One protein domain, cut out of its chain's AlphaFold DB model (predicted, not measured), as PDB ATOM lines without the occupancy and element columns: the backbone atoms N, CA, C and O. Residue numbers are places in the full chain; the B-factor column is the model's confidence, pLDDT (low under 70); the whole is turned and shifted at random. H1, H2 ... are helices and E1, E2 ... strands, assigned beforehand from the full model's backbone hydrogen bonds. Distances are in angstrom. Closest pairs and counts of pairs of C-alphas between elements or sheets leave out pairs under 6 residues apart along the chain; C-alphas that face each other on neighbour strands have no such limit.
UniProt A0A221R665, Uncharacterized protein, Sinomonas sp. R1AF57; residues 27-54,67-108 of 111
ATOM      1  N   ILE A  27     122.341 134.142 188.594       81.31
ATOM      2  CA  ILE A  27     123.245 134.911 189.452       81.31
ATOM      3  C   ILE A  27     122.648 134.959 190.863       81.31
ATOM      4  O   ILE A  27     121.452 135.183 191.030       81.31
ATOM      5  N   GLY A  28     123.486 134.733 191.875       63.25
ATOM      6  CA  GLY A  28     123.086 134.817 193.282       63.25
ATOM      7  C   GLY A  28     122.603 133.501 193.901       63.25
ATOM      8  O   GLY A  28     122.367 133.462 195.109       63.25
ATOM      9  N   HIS A  29     122.511 132.397 193.144       55.50
ATOM     10  CA  HIS A  29     122.344 131.072 193.760       55.50
ATOM     11  C   HIS A  29     123.615 130.639 194.512       55.50
ATOM     12  O   HIS A  29     124.721 131.026 194.117       55.50
ATOM     13  N   PRO A  30     123.479 129.902 195.637       50.56
ATOM     14  CA  PRO A  30     124.577 129.681 196.567       50.56
ATOM     15  C   PRO A  30     125.766 129.044 195.852       50.56
ATOM     16  O   PRO A  30     125.659 127.983 195.241       50.56
ATOM     17  N   ARG A  31     126.903 129.740 195.932       50.97
ATOM     18  CA  ARG A  31     128.181 129.303 195.379       50.97
ATOM     19  C   ARG A  31     128.547 127.947 195.997       50.97
ATOM     20  O   ARG A  31     128.608 127.873 197.227       50.97
ATOM     21  N   PRO A  32     128.869 126.909 195.207       48.62
ATOM     22  CA  PRO A  32     129.705 125.830 195.713       48.62
ATOM     23  C   PRO A  32     130.986 126.456 196.279       48.62
ATOM     24  O   PRO A  32     131.487 127.439 195.729       48.62
ATOM     25  N   ALA A  33     131.484 125.950 197.407       45.91
ATOM     26  CA  ALA A  33     132.680 126.484 198.050       45.91
ATOM     27  C   ALA A  33     133.852 126.506 197.050       45.91
ATOM     28  O   ALA A  33     134.388 125.467 196.681       45.91
ATOM     29  N   MET A  34     134.240 127.700 196.598       48.41
ATOM     30  CA  MET A  34     135.358 127.920 195.677       48.41
ATOM     31  C   MET A  34     136.694 127.787 196.433       48.41
ATOM     32  O   MET A  34     137.442 128.755 196.526       48.41
ATOM     33  N   VAL A  35     136.980 126.633 197.051       37.16
ATOM     34  CA  VAL A  35     138.285 126.336 197.668       37.16
ATOM     35  C   VAL A  35     138.621 124.847 197.513       37.16
ATOM     36  O   VAL A  35     138.083 123.994 198.212       37.16
ATOM     37  N   GLY A  36     139.572 124.553 196.622       45.66
ATOM     38  CA  GLY A  36     140.553 123.471 196.783       45.66
ATOM     39  C   GLY A  36     140.087 122.012 196.724       45.66
ATOM     40  O   GLY A  36     140.910 121.126 196.915       45.66
ATOM     41  N   THR A  37     138.822 121.735 196.444       43.53
ATOM     42  CA  THR A  37     138.338 120.378 196.169       43.53
ATOM     43  C   THR A  37     137.556 120.447 194.878       43.53
ATOM     44  O   THR A  37     136.648 121.265 194.800       43.53
ATOM     45  N   GLU A  38     137.929 119.666 193.859       52.06
ATOM     46  CA  GLU A  38     137.063 119.419 192.700       52.06
ATOM     47  C   GLU A  38     135.681 119.048 193.228       52.06
ATOM     48  O   GLU A  38     135.528 117.965 193.806       52.06
ATOM     49  N   PRO A  39     134.657 119.898 193.074       47.50
ATOM     50  CA  PRO A  39     133.327 119.431 193.318       47.50
ATOM     51  C   PRO A  39     132.832 118.922 191.969       47.50
ATOM     52  O   PRO A  39     132.809 119.643 190.969       47.50
ATOM     53  N   ALA A  40     132.406 117.666 191.944       51.97
ATOM     54  CA  ALA A  40     131.458 117.180 190.958       51.97
ATOM     55  C   ALA A  40     130.149 117.981 191.115       51.97
ATOM     56  O   ALA A  40     129.163 117.486 191.657       51.97
ATOM     57  N   VAL A  41     130.145 119.268 190.752       54.16
ATOM     58  CA  VAL A  41     128.927 120.073 190.747       54.16
ATOM     59  C   VAL A  41     128.152 119.607 189.522       54.16
ATOM     60  O   VAL A  41     128.482 119.968 188.397       54.16
ATOM     61  N   ALA A  42     127.161 118.739 189.734       62.75
ATOM     62  CA  ALA A  42     126.260 118.289 188.671       62.75
ATOM     63  C   ALA A  42     125.462 119.463 188.061       62.75
ATOM     64  O   ALA A  42     125.052 119.419 186.900       62.75
ATOM     65  N   GLU A  43     125.279 120.525 188.848       76.88
ATOM     66  CA  GLU A  43     124.498 121.704 188.499       76.88
ATOM     67  C   GLU A  43     125.370 122.843 187.949       76.88
ATOM     68  O   GLU A  43     126.487 123.067 188.425       76.88
ATOM     69  N   PRO A  44     124.866 123.611 186.972       84.88
ATOM     70  CA  PRO A  44     125.589 124.754 186.450       84.88
ATOM     71  C   PRO A  44     125.657 125.920 187.443       84.88
ATOM     72  O   PRO A  44     124.748 126.177 188.234       84.88
ATOM     73  N   VAL A  45     126.742 126.677 187.349       86.00
ATOM     74  CA  VAL A  45     127.080 127.831 188.175       86.00
ATOM     75  C   VAL A  45     127.252 129.046 187.273       86.00
ATOM     76  O   VAL A  45     128.061 129.033 186.349       86.00
ATOM     77  N   LEU A  46     126.522 130.121 187.578       86.81
ATOM     78  CA  LEU A  46     126.623 131.409 186.896       86.81
ATOM     79  C   LEU A  46     127.038 132.488 187.897       86.81
ATOM     80  O   LEU A  46     126.349 132.734 188.888       86.81
ATOM     81  N   LEU A  47     128.157 133.154 187.627       85.81
ATOM     82  CA  LEU A  47     128.686 134.242 188.446       85.81
ATOM     83  C   LEU A  47     128.819 135.516 187.619       85.81
ATOM     84  O   LEU A  47     129.252 135.483 186.471       85.81
ATOM     85  N   GLN A  48     128.539 136.662 188.232       84.19
ATOM     86  CA  GLN A  48     128.984 137.944 187.699       84.19
ATOM     87  C   GLN A  48     130.441 138.161 188.122       84.19
ATOM     88  O   GLN A  48     130.729 138.396 189.295       84.19
ATOM     89  N   ALA A  49     131.366 138.046 187.172       79.88
ATOM     90  CA  ALA A  49     132.814 138.099 187.391       79.88
ATOM     91  C   ALA A  49     133.396 139.512 187.178       79.88
ATOM     92  O   ALA A  49     134.559 139.679 186.813       79.88
ATOM     93  N   GLY A  50     132.566 140.538 187.373       72.19
ATOM     94  CA  GLY A  50     132.887 141.944 187.136       72.19
ATOM     95  C   GLY A  50     132.069 142.561 186.003       72.19
ATOM     96  O   GLY A  50     131.143 141.958 185.460       72.19
ATOM     97  N   GLY A  51     132.406 143.794 185.647       70.31
ATOM     98  CA  GLY A  51     131.704 144.582 184.639       70.31
ATOM     99  C   GLY A  51     132.261 145.999 184.560       70.31
ATOM    100  O   GLY A  51     133.057 146.400 185.410       70.31
ATOM    101  N   GLY A  52     131.872 146.738 183.526       63.34
ATOM    102  CA  GLY A  52     132.016 148.190 183.498       63.34
ATOM    103  C   GLY A  52     130.843 148.854 184.221       63.34
ATOM    104  O   GLY A  52     129.792 148.241 184.409       63.34
ATOM    105  N   GLY A  53     131.018 150.112 184.631       64.25
ATOM    106  CA  GLY A  53     129.931 150.900 185.214       64.25
ATOM    107  C   GLY A  53     128.704 150.956 184.294       64.25
ATOM    108  O   GLY A  53     128.819 150.836 183.073       64.25
ATOM    109  N   GLY A  54     127.528 151.116 184.893       70.50
ATOM    110  CA  GLY A  54     126.319 151.466 184.158       70.50
ATOM    111  C   GLY A  54     126.241 152.977 183.968       70.50
ATOM    112  O   GLY A  54     126.589 153.730 184.877       70.50
ATOM    113  N   LEU A  67     130.045 137.699 182.646       87.69
ATOM    114  CA  LEU A  67     129.486 136.518 183.274       87.69
ATOM    115  C   LEU A  67     130.483 135.370 183.140       87.69
ATOM    116  O   LEU A  67     131.063 135.170 182.075       87.69
ATOM    117  N   TRP A  68     130.684 134.636 184.226       87.38
ATOM    118  CA  TRP A  68     131.436 133.392 184.248       87.38
ATOM    119  C   TRP A  68     130.454 132.243 184.441       87.38
ATOM    120  O   TRP A  68     129.663 132.253 185.386       87.38
ATOM    121  N   LEU A  69     130.490 131.288 183.517       87.44
ATOM    122  CA  LEU A  69     129.593 130.144 183.469       87.44
ATOM    123  C   LEU A  69     130.409 128.854 183.547       87.44
ATOM    124  O   LEU A  69     131.386 128.701 182.814       87.44
ATOM    125  N   TRP A  70     129.982 127.926 184.399       85.56
ATOM    126  CA  TRP A  70     130.559 126.590 184.516       85.56
ATOM    127  C   TRP A  70     129.465 125.537 184.735       85.56
ATOM    128  O   TRP A  70     128.588 125.781 185.556       85.56
ATOM    129  N   PRO A  71     129.510 124.358 184.090       84.38
ATOM    130  CA  PRO A  71     130.438 123.972 183.028       84.38
ATOM    131  C   PRO A  71     130.128 124.695 181.708       84.38
ATOM    132  O   PRO A  71     129.088 125.340 181.562       84.38
ATOM    133  N   LEU A  72     131.014 124.586 180.720       85.88
ATOM    134  CA  LEU A  72     130.682 125.020 179.362       85.88
ATOM    135  C   LEU A  72     129.518 124.164 178.819       85.88
ATOM    136  O   LEU A  72     129.471 122.972 179.131       85.88
ATOM    137  N   PRO A  73     128.576 124.716 178.029       84.44
ATOM    138  CA  PRO A  73     127.614 123.883 177.308       84.44
ATOM    139  C   PRO A  73     128.353 122.869 176.436       84.44
ATOM    140  O   PRO A  73     129.239 123.259 175.687       84.44
ATOM    141  N   GLU A  74     128.002 121.585 176.540       79.50
ATOM    142  CA  GLU A  74     128.609 120.539 175.707       79.50
ATOM    143  C   GLU A  74     128.192 120.717 174.244       79.50
ATOM    144  O   GLU A  74     129.040 120.765 173.359       79.50
ATOM    145  N   HIS A  75     126.885 120.879 174.005       79.69
ATOM    146  CA  HIS A  75     126.291 121.129 172.694       79.69
ATOM    147  C   HIS A  75     124.954 121.868 172.817       79.69
ATOM    148  O   HIS A  75     124.290 121.824 173.856       79.69
ATOM    149  N   GLY A  76     124.526 122.474 171.709       87.88
ATOM    150  CA  GLY A  76     123.196 123.061 171.573       87.88
ATOM    151  C   GLY A  76     123.079 124.482 172.116       87.88
ATOM    152  O   GLY A  76     124.015 125.053 172.666       87.88
ATOM    153  N   ASP A  77     121.907 125.064 171.905       93.81
ATOM    154  CA  ASP A  77     121.629 126.455 172.236       93.81
ATOM    155  C   ASP A  77     121.620 126.710 173.751       93.81
ATOM    156  O   ASP A  77     121.126 125.904 174.543       93.81
ATOM    157  N   LEU A  78     122.118 127.883 174.146       92.88
ATOM    158  CA  LEU A  78     122.047 128.397 175.510       92.88
ATOM    159  C   LEU A  78     121.101 129.598 175.537       92.88
ATOM    160  O   LEU A  78     121.305 130.579 174.821       92.88
ATOM    161  N   ARG A  79     120.083 129.577 176.392       95.75
ATOM    162  CA  ARG A  79     119.218 130.745 176.593       95.75
ATOM    163  C   ARG A  79     119.791 131.625 177.693       95.75
ATOM    164  O   ARG A  79     119.835 131.194 178.839       95.75
ATOM    165  N   LEU A  80     120.156 132.862 177.366       94.12
ATOM    166  CA  LEU A  80     120.466 133.899 178.351       94.12
ATOM    167  C   LEU A  80     119.177 134.641 178.702       94.12
ATOM    168  O   LEU A  80     118.476 135.130 177.819       94.12
ATOM    169  N   VAL A  81     118.880 134.734 179.990       94.88
ATOM    170  CA  VAL A  81     117.689 135.380 180.537       94.88
ATOM    171  C   VAL A  81     118.108 136.591 181.359       94.88
ATOM    172  O   VAL A  81     119.080 136.519 182.108       94.88
ATOM    173  N   ALA A  82     117.367 137.688 181.236       92.00
ATOM    174  CA  ALA A  82     117.554 138.904 182.012       92.00
ATOM    175  C   ALA A  82     116.227 139.367 182.622       92.00
ATOM    176  O   ALA A  82     115.165 139.258 182.004       92.00
ATOM    177  N   ARG A  83     116.290 139.906 183.837       89.69
ATOM    178  CA  ARG A  83     115.142 140.460 184.565       89.69
ATOM    179  C   ARG A  83     115.588 141.676 185.361       89.69
ATOM    180  O   ARG A  83     116.678 141.663 185.925       89.69
ATOM    181  N   TRP A  84     114.728 142.687 185.465       88.50
ATOM    182  CA  TRP A  84     114.982 143.829 186.340       88.50
ATOM    183  C   TRP A  84     113.683 144.309 186.982       88.50
ATOM    184  O   TRP A  84     112.915 145.063 186.391       88.50
ATOM    185  N   ASN A  85     113.451 143.862 188.218       84.00
ATOM    186  CA  ASN A  85     112.194 144.118 188.924       84.00
ATOM    187  C   ASN A  85     111.976 145.614 189.194       84.00
ATOM    188  O   ASN A  85     110.894 146.122 188.920       84.00
ATOM    189  N   ASP A  86     113.004 146.323 189.668       83.50
ATOM    190  CA  ASP A  86     112.891 147.745 190.035       83.50
ATOM    191  C   ASP A  86     112.638 148.657 188.830       83.50
ATOM    192  O   ASP A  86     111.984 149.687 188.955       83.50
ATOM    193  N   ALA A  87     113.126 148.258 187.654       84.56
ATOM    194  CA  ALA A  87     112.869 148.952 186.396       84.56
ATOM    195  C   ALA A  87     111.548 148.511 185.732       84.56
ATOM    196  O   ALA A  87     111.234 148.962 184.634       84.56
ATOM    197  N   GLY A  88     110.791 147.592 186.347       87.50
ATOM    198  CA  GLY A  88     109.582 147.016 185.754       87.50
ATOM    199  C   GLY A  88     109.846 146.186 184.492       87.50
ATOM    200  O   GLY A  88     108.916 145.915 183.734       87.50
ATOM    201  N   MET A  89     111.096 145.779 184.250       88.50
ATOM    202  CA  MET A  89     111.461 144.978 183.088       88.50
ATOM    203  C   MET A  89     111.084 143.514 183.348       88.50
ATOM    204  O   MET A  89     111.660 142.887 184.252       88.50
ATOM    205  N   PRO A  90     110.155 142.936 182.563       88.62
ATOM    206  CA  PRO A  90     109.814 141.531 182.700       88.62
ATOM    207  C   PRO A  90     111.009 140.645 182.341       88.62
ATOM    208  O   PRO A  90     112.027 141.092 181.812       88.62
ATOM    209  N   GLU A  91     110.868 139.352 182.613       91.25
ATOM    210  CA  GLU A  91     111.828 138.363 182.144       91.25
ATOM    211  C   GLU A  91     111.903 138.391 180.612       91.25
ATOM    212  O   GLU A  91     110.909 138.171 179.917       91.25
ATOM    213  N   THR A  92     113.091 138.672 180.097       94.75
ATOM    214  CA  THR A  92     113.405 138.676 178.669       94.75
ATOM    215  C   THR A  92     114.542 137.702 178.413       94.75
ATOM    216  O   THR A  92     115.306 137.371 179.319       94.75
ATOM    217  N   SER A  93     114.645 137.186 177.190       96.25
ATOM    218  CA  SER A  93     115.674 136.200 176.879       96.25
ATOM    219  C   SER A  93     116.166 136.297 175.452       96.25
ATOM    220  O   SER A  93     115.371 136.546 174.546       96.25
ATOM    221  N   ILE A  94     117.441 135.982 175.261       96.44
ATOM    222  CA  ILE A  94     118.043 135.733 173.954       96.44
ATOM    223  C   ILE A  94     118.576 134.303 173.900       96.44
ATOM    224  O   ILE A  94     118.862 133.691 174.931       96.44
ATOM    225  N   VAL A  95     118.713 133.775 172.689       95.81
ATOM    226  CA  VAL A  95     119.347 132.479 172.448       95.81
ATOM    227  C   VAL A  95     120.752 132.720 171.909       95.81
ATOM    228  O   VAL A  95     120.940 133.495 170.973       95.81
ATOM    229  N   LEU A  96     121.729 132.074 172.529       93.19
ATOM    230  CA  LEU A  96     123.118 132.035 172.110       93.19
ATOM    231  C   LEU A  96     123.385 130.673 171.469       93.19
ATOM    232  O   LEU A  96     123.043 129.640 172.042       93.19
ATOM    233  N   ASP A  97     124.027 130.681 170.304       91.56
ATOM    234  CA  ASP A  97     124.505 129.462 169.651       91.56
ATOM    235  C   ASP A  97     125.647 128.868 170.487       91.56
ATOM    236  O   ASP A  97     126.779 129.367 170.468       91.56
ATOM    237  N   GLY A  98     125.347 127.818 171.252       88.00
ATOM    238  CA  GLY A  98     126.330 127.191 172.130       88.00
ATOM    239  C   GLY A  98     127.471 126.532 171.365       88.00
ATOM    240  O   GLY A  98     128.571 126.438 171.904       88.00
ATOM    241  N   ASN A  99     127.293 126.194 170.082       88.50
ATOM    242  CA  ASN A  99     128.395 125.668 169.275       88.50
ATOM    243  C   ASN A  99     129.480 126.728 169.052       88.50
ATOM    244  O   ASN A  99     130.658 126.386 168.995       88.50
ATOM    245  N   ARG A 100     129.122 128.021 168.988       89.69
ATOM    246  CA  ARG A 100     130.111 129.115 168.937       89.69
ATOM    247  C   ARG A 100     130.858 129.283 170.254       89.69
ATOM    248  O   ARG A 100     132.029 129.647 170.238       89.69
ATOM    249  N   ILE A 101     130.193 129.021 171.380       86.94
ATOM    250  CA  ILE A 101     130.811 129.047 172.711       86.94
ATOM    251  C   ILE A 101     131.817 127.896 172.838       86.94
ATOM    252  O   ILE A 101     132.943 128.120 173.272       86.94
ATOM    253  N   VAL A 102     131.443 126.692 172.396       87.31
ATOM    254  CA  VAL A 102     132.335 125.522 172.364       87.31
ATOM    255  C   VAL A 102     133.503 125.740 171.409       87.31
ATOM    256  O   VAL A 102     134.640 125.512 171.796       87.31
ATOM    257  N   ALA A 103     133.262 126.251 170.200       88.81
ATOM    258  CA  ALA A 103     134.327 126.535 169.233       88.81
ATOM    259  C   ALA A 103     135.349 127.565 169.749       88.81
ATOM    260  O   ALA A 103     136.510 127.543 169.350       88.81
ATOM    261  N   ALA A 104     134.951 128.457 170.663       87.50
ATOM    262  CA  ALA A 104     135.876 129.402 171.284       87.50
ATOM    263  C   ALA A 104     136.926 128.721 172.186       87.50
ATOM    264  O   ALA A 104     137.938 129.353 172.499       87.50
ATOM    265  N   LEU A 105     136.730 127.447 172.568       86.50
ATOM    266  CA  LEU A 105     137.729 126.660 173.296       86.50
ATOM    267  C   LEU A 105     139.049 126.537 172.529       86.50
ATOM    268  O   LEU A 105     140.107 126.594 173.151       86.50
ATOM    269  N   ASP A 106     139.000 126.447 171.198       88.56
ATOM    270  CA  ASP A 106     140.195 126.316 170.354       88.56
ATOM    271  C   ASP A 106     141.126 127.539 170.463       88.56
ATOM    272  O   ASP A 106     142.323 127.456 170.190       88.56
ATOM    273  N   GLY A 107     140.580 128.688 170.874       85.81
ATOM    274  CA  GLY A 107     141.318 129.933 171.075       85.81
ATOM    275  C   GLY A 107     141.822 130.151 172.502       85.81
ATOM    276  O   GLY A 107     142.461 131.174 172.755       85.81
ATOM    277  N   VAL A 108     141.539 129.247 173.446       88.50
ATOM    278  CA  VAL A 108     141.948 129.410 174.847       88.50
ATOM    279  C   VAL A 108     143.467 129.310 174.954       88.50
ATOM    280  O   VAL A 108     144.075 128.336 174.518       88.50
TER     281      VAL A 108
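What this domain is: This is residues 27 to 54 and 67 to 108 of the 111 residues of an uncharacterized protein of Sinomonas sp. R1AF57 (UniProt A0A221R665). Two separate pairs of strands make a loose, open frame: a long hairpin of E3 and E4, and apart from it the pair of E1 with the short E2. Helix H1 follows at the open end of the hairpin, where E3 begins and E4 ends, and residues 33 to 40 stick out from the body in the long unnamed stretch before E1. The printed part has 70 residues, with four named strands and one named helix in the order E1, E2, E3, E4, H1. Each of the two sheets has two antiparallel strands, E1 - E2 and E3 - E4, and the class is mixed, helices and strands. The whole is loose, with a radius of gyration of the C-alphas of 14.5 A and spans of 39 by 29 by 25 A.

How they stand to each other: Strands E3, residues 78 to 84, and E4, residues 89 to 96, form a hairpin, antiparallel with 162 degrees between their directions. C-alphas 81 and 93 face each other at 4.3 A; N 82 and O 92 are within hydrogen-bond range at 2.8 A, as are N 96 and O 78 at 2.8 A. Helix H1, residues 98 to 107, follows E4 by a tight link; the closest C-alphas of E3 and H1 are those of Leu 78 and Gly 98, 5.6 A apart. In H1, 3 of 6 O i to N i+4 pairs and 5 of 7 O i to N i+3 pairs are within range. Strands E1, residues 45 to 54, and E2, residues 67 to 70, are antiparallel neighbours at 170 degrees. C-alphas 46 and 69 face each other at 4.7 A, and N 45 and O 70 are within hydrogen-bond range at 2.7 A. E1 bends by 60 degrees at residue 51. E1 and E2 are each apart from E3, E4 and H1.

Where its parts are: E3 measures 20.1 A from first to last C-alpha, beginning at C-alpha 78 (122.047, 128.397, 175.510), and E4 measures 20.6 A. E1 measures 24.0 A from C-alpha 45 at (127.080, 127.831, 188.175), and E2 10.1 A. H1 measures 15.3 A and ends at C-alpha 107 (141.318, 129.933, 171.075).

The domain as a whole: The C-alphas farthest apart are those of Thr 37 and Gly 88, at 40.6 A. Residues 55 to 66 are not printed; across this cut, which lies between E1 and E2, C-alphas 54 and 67 are 15.3 A apart. Of the links printed whole, E3 to E4 and E4 to H1 are tight and E2 to E3 is short. Residues 27 to 44 hold no named element. The mean pLDDT of the printed part is 78.5, with residues 28 to 42 and 52 to 53 under 70.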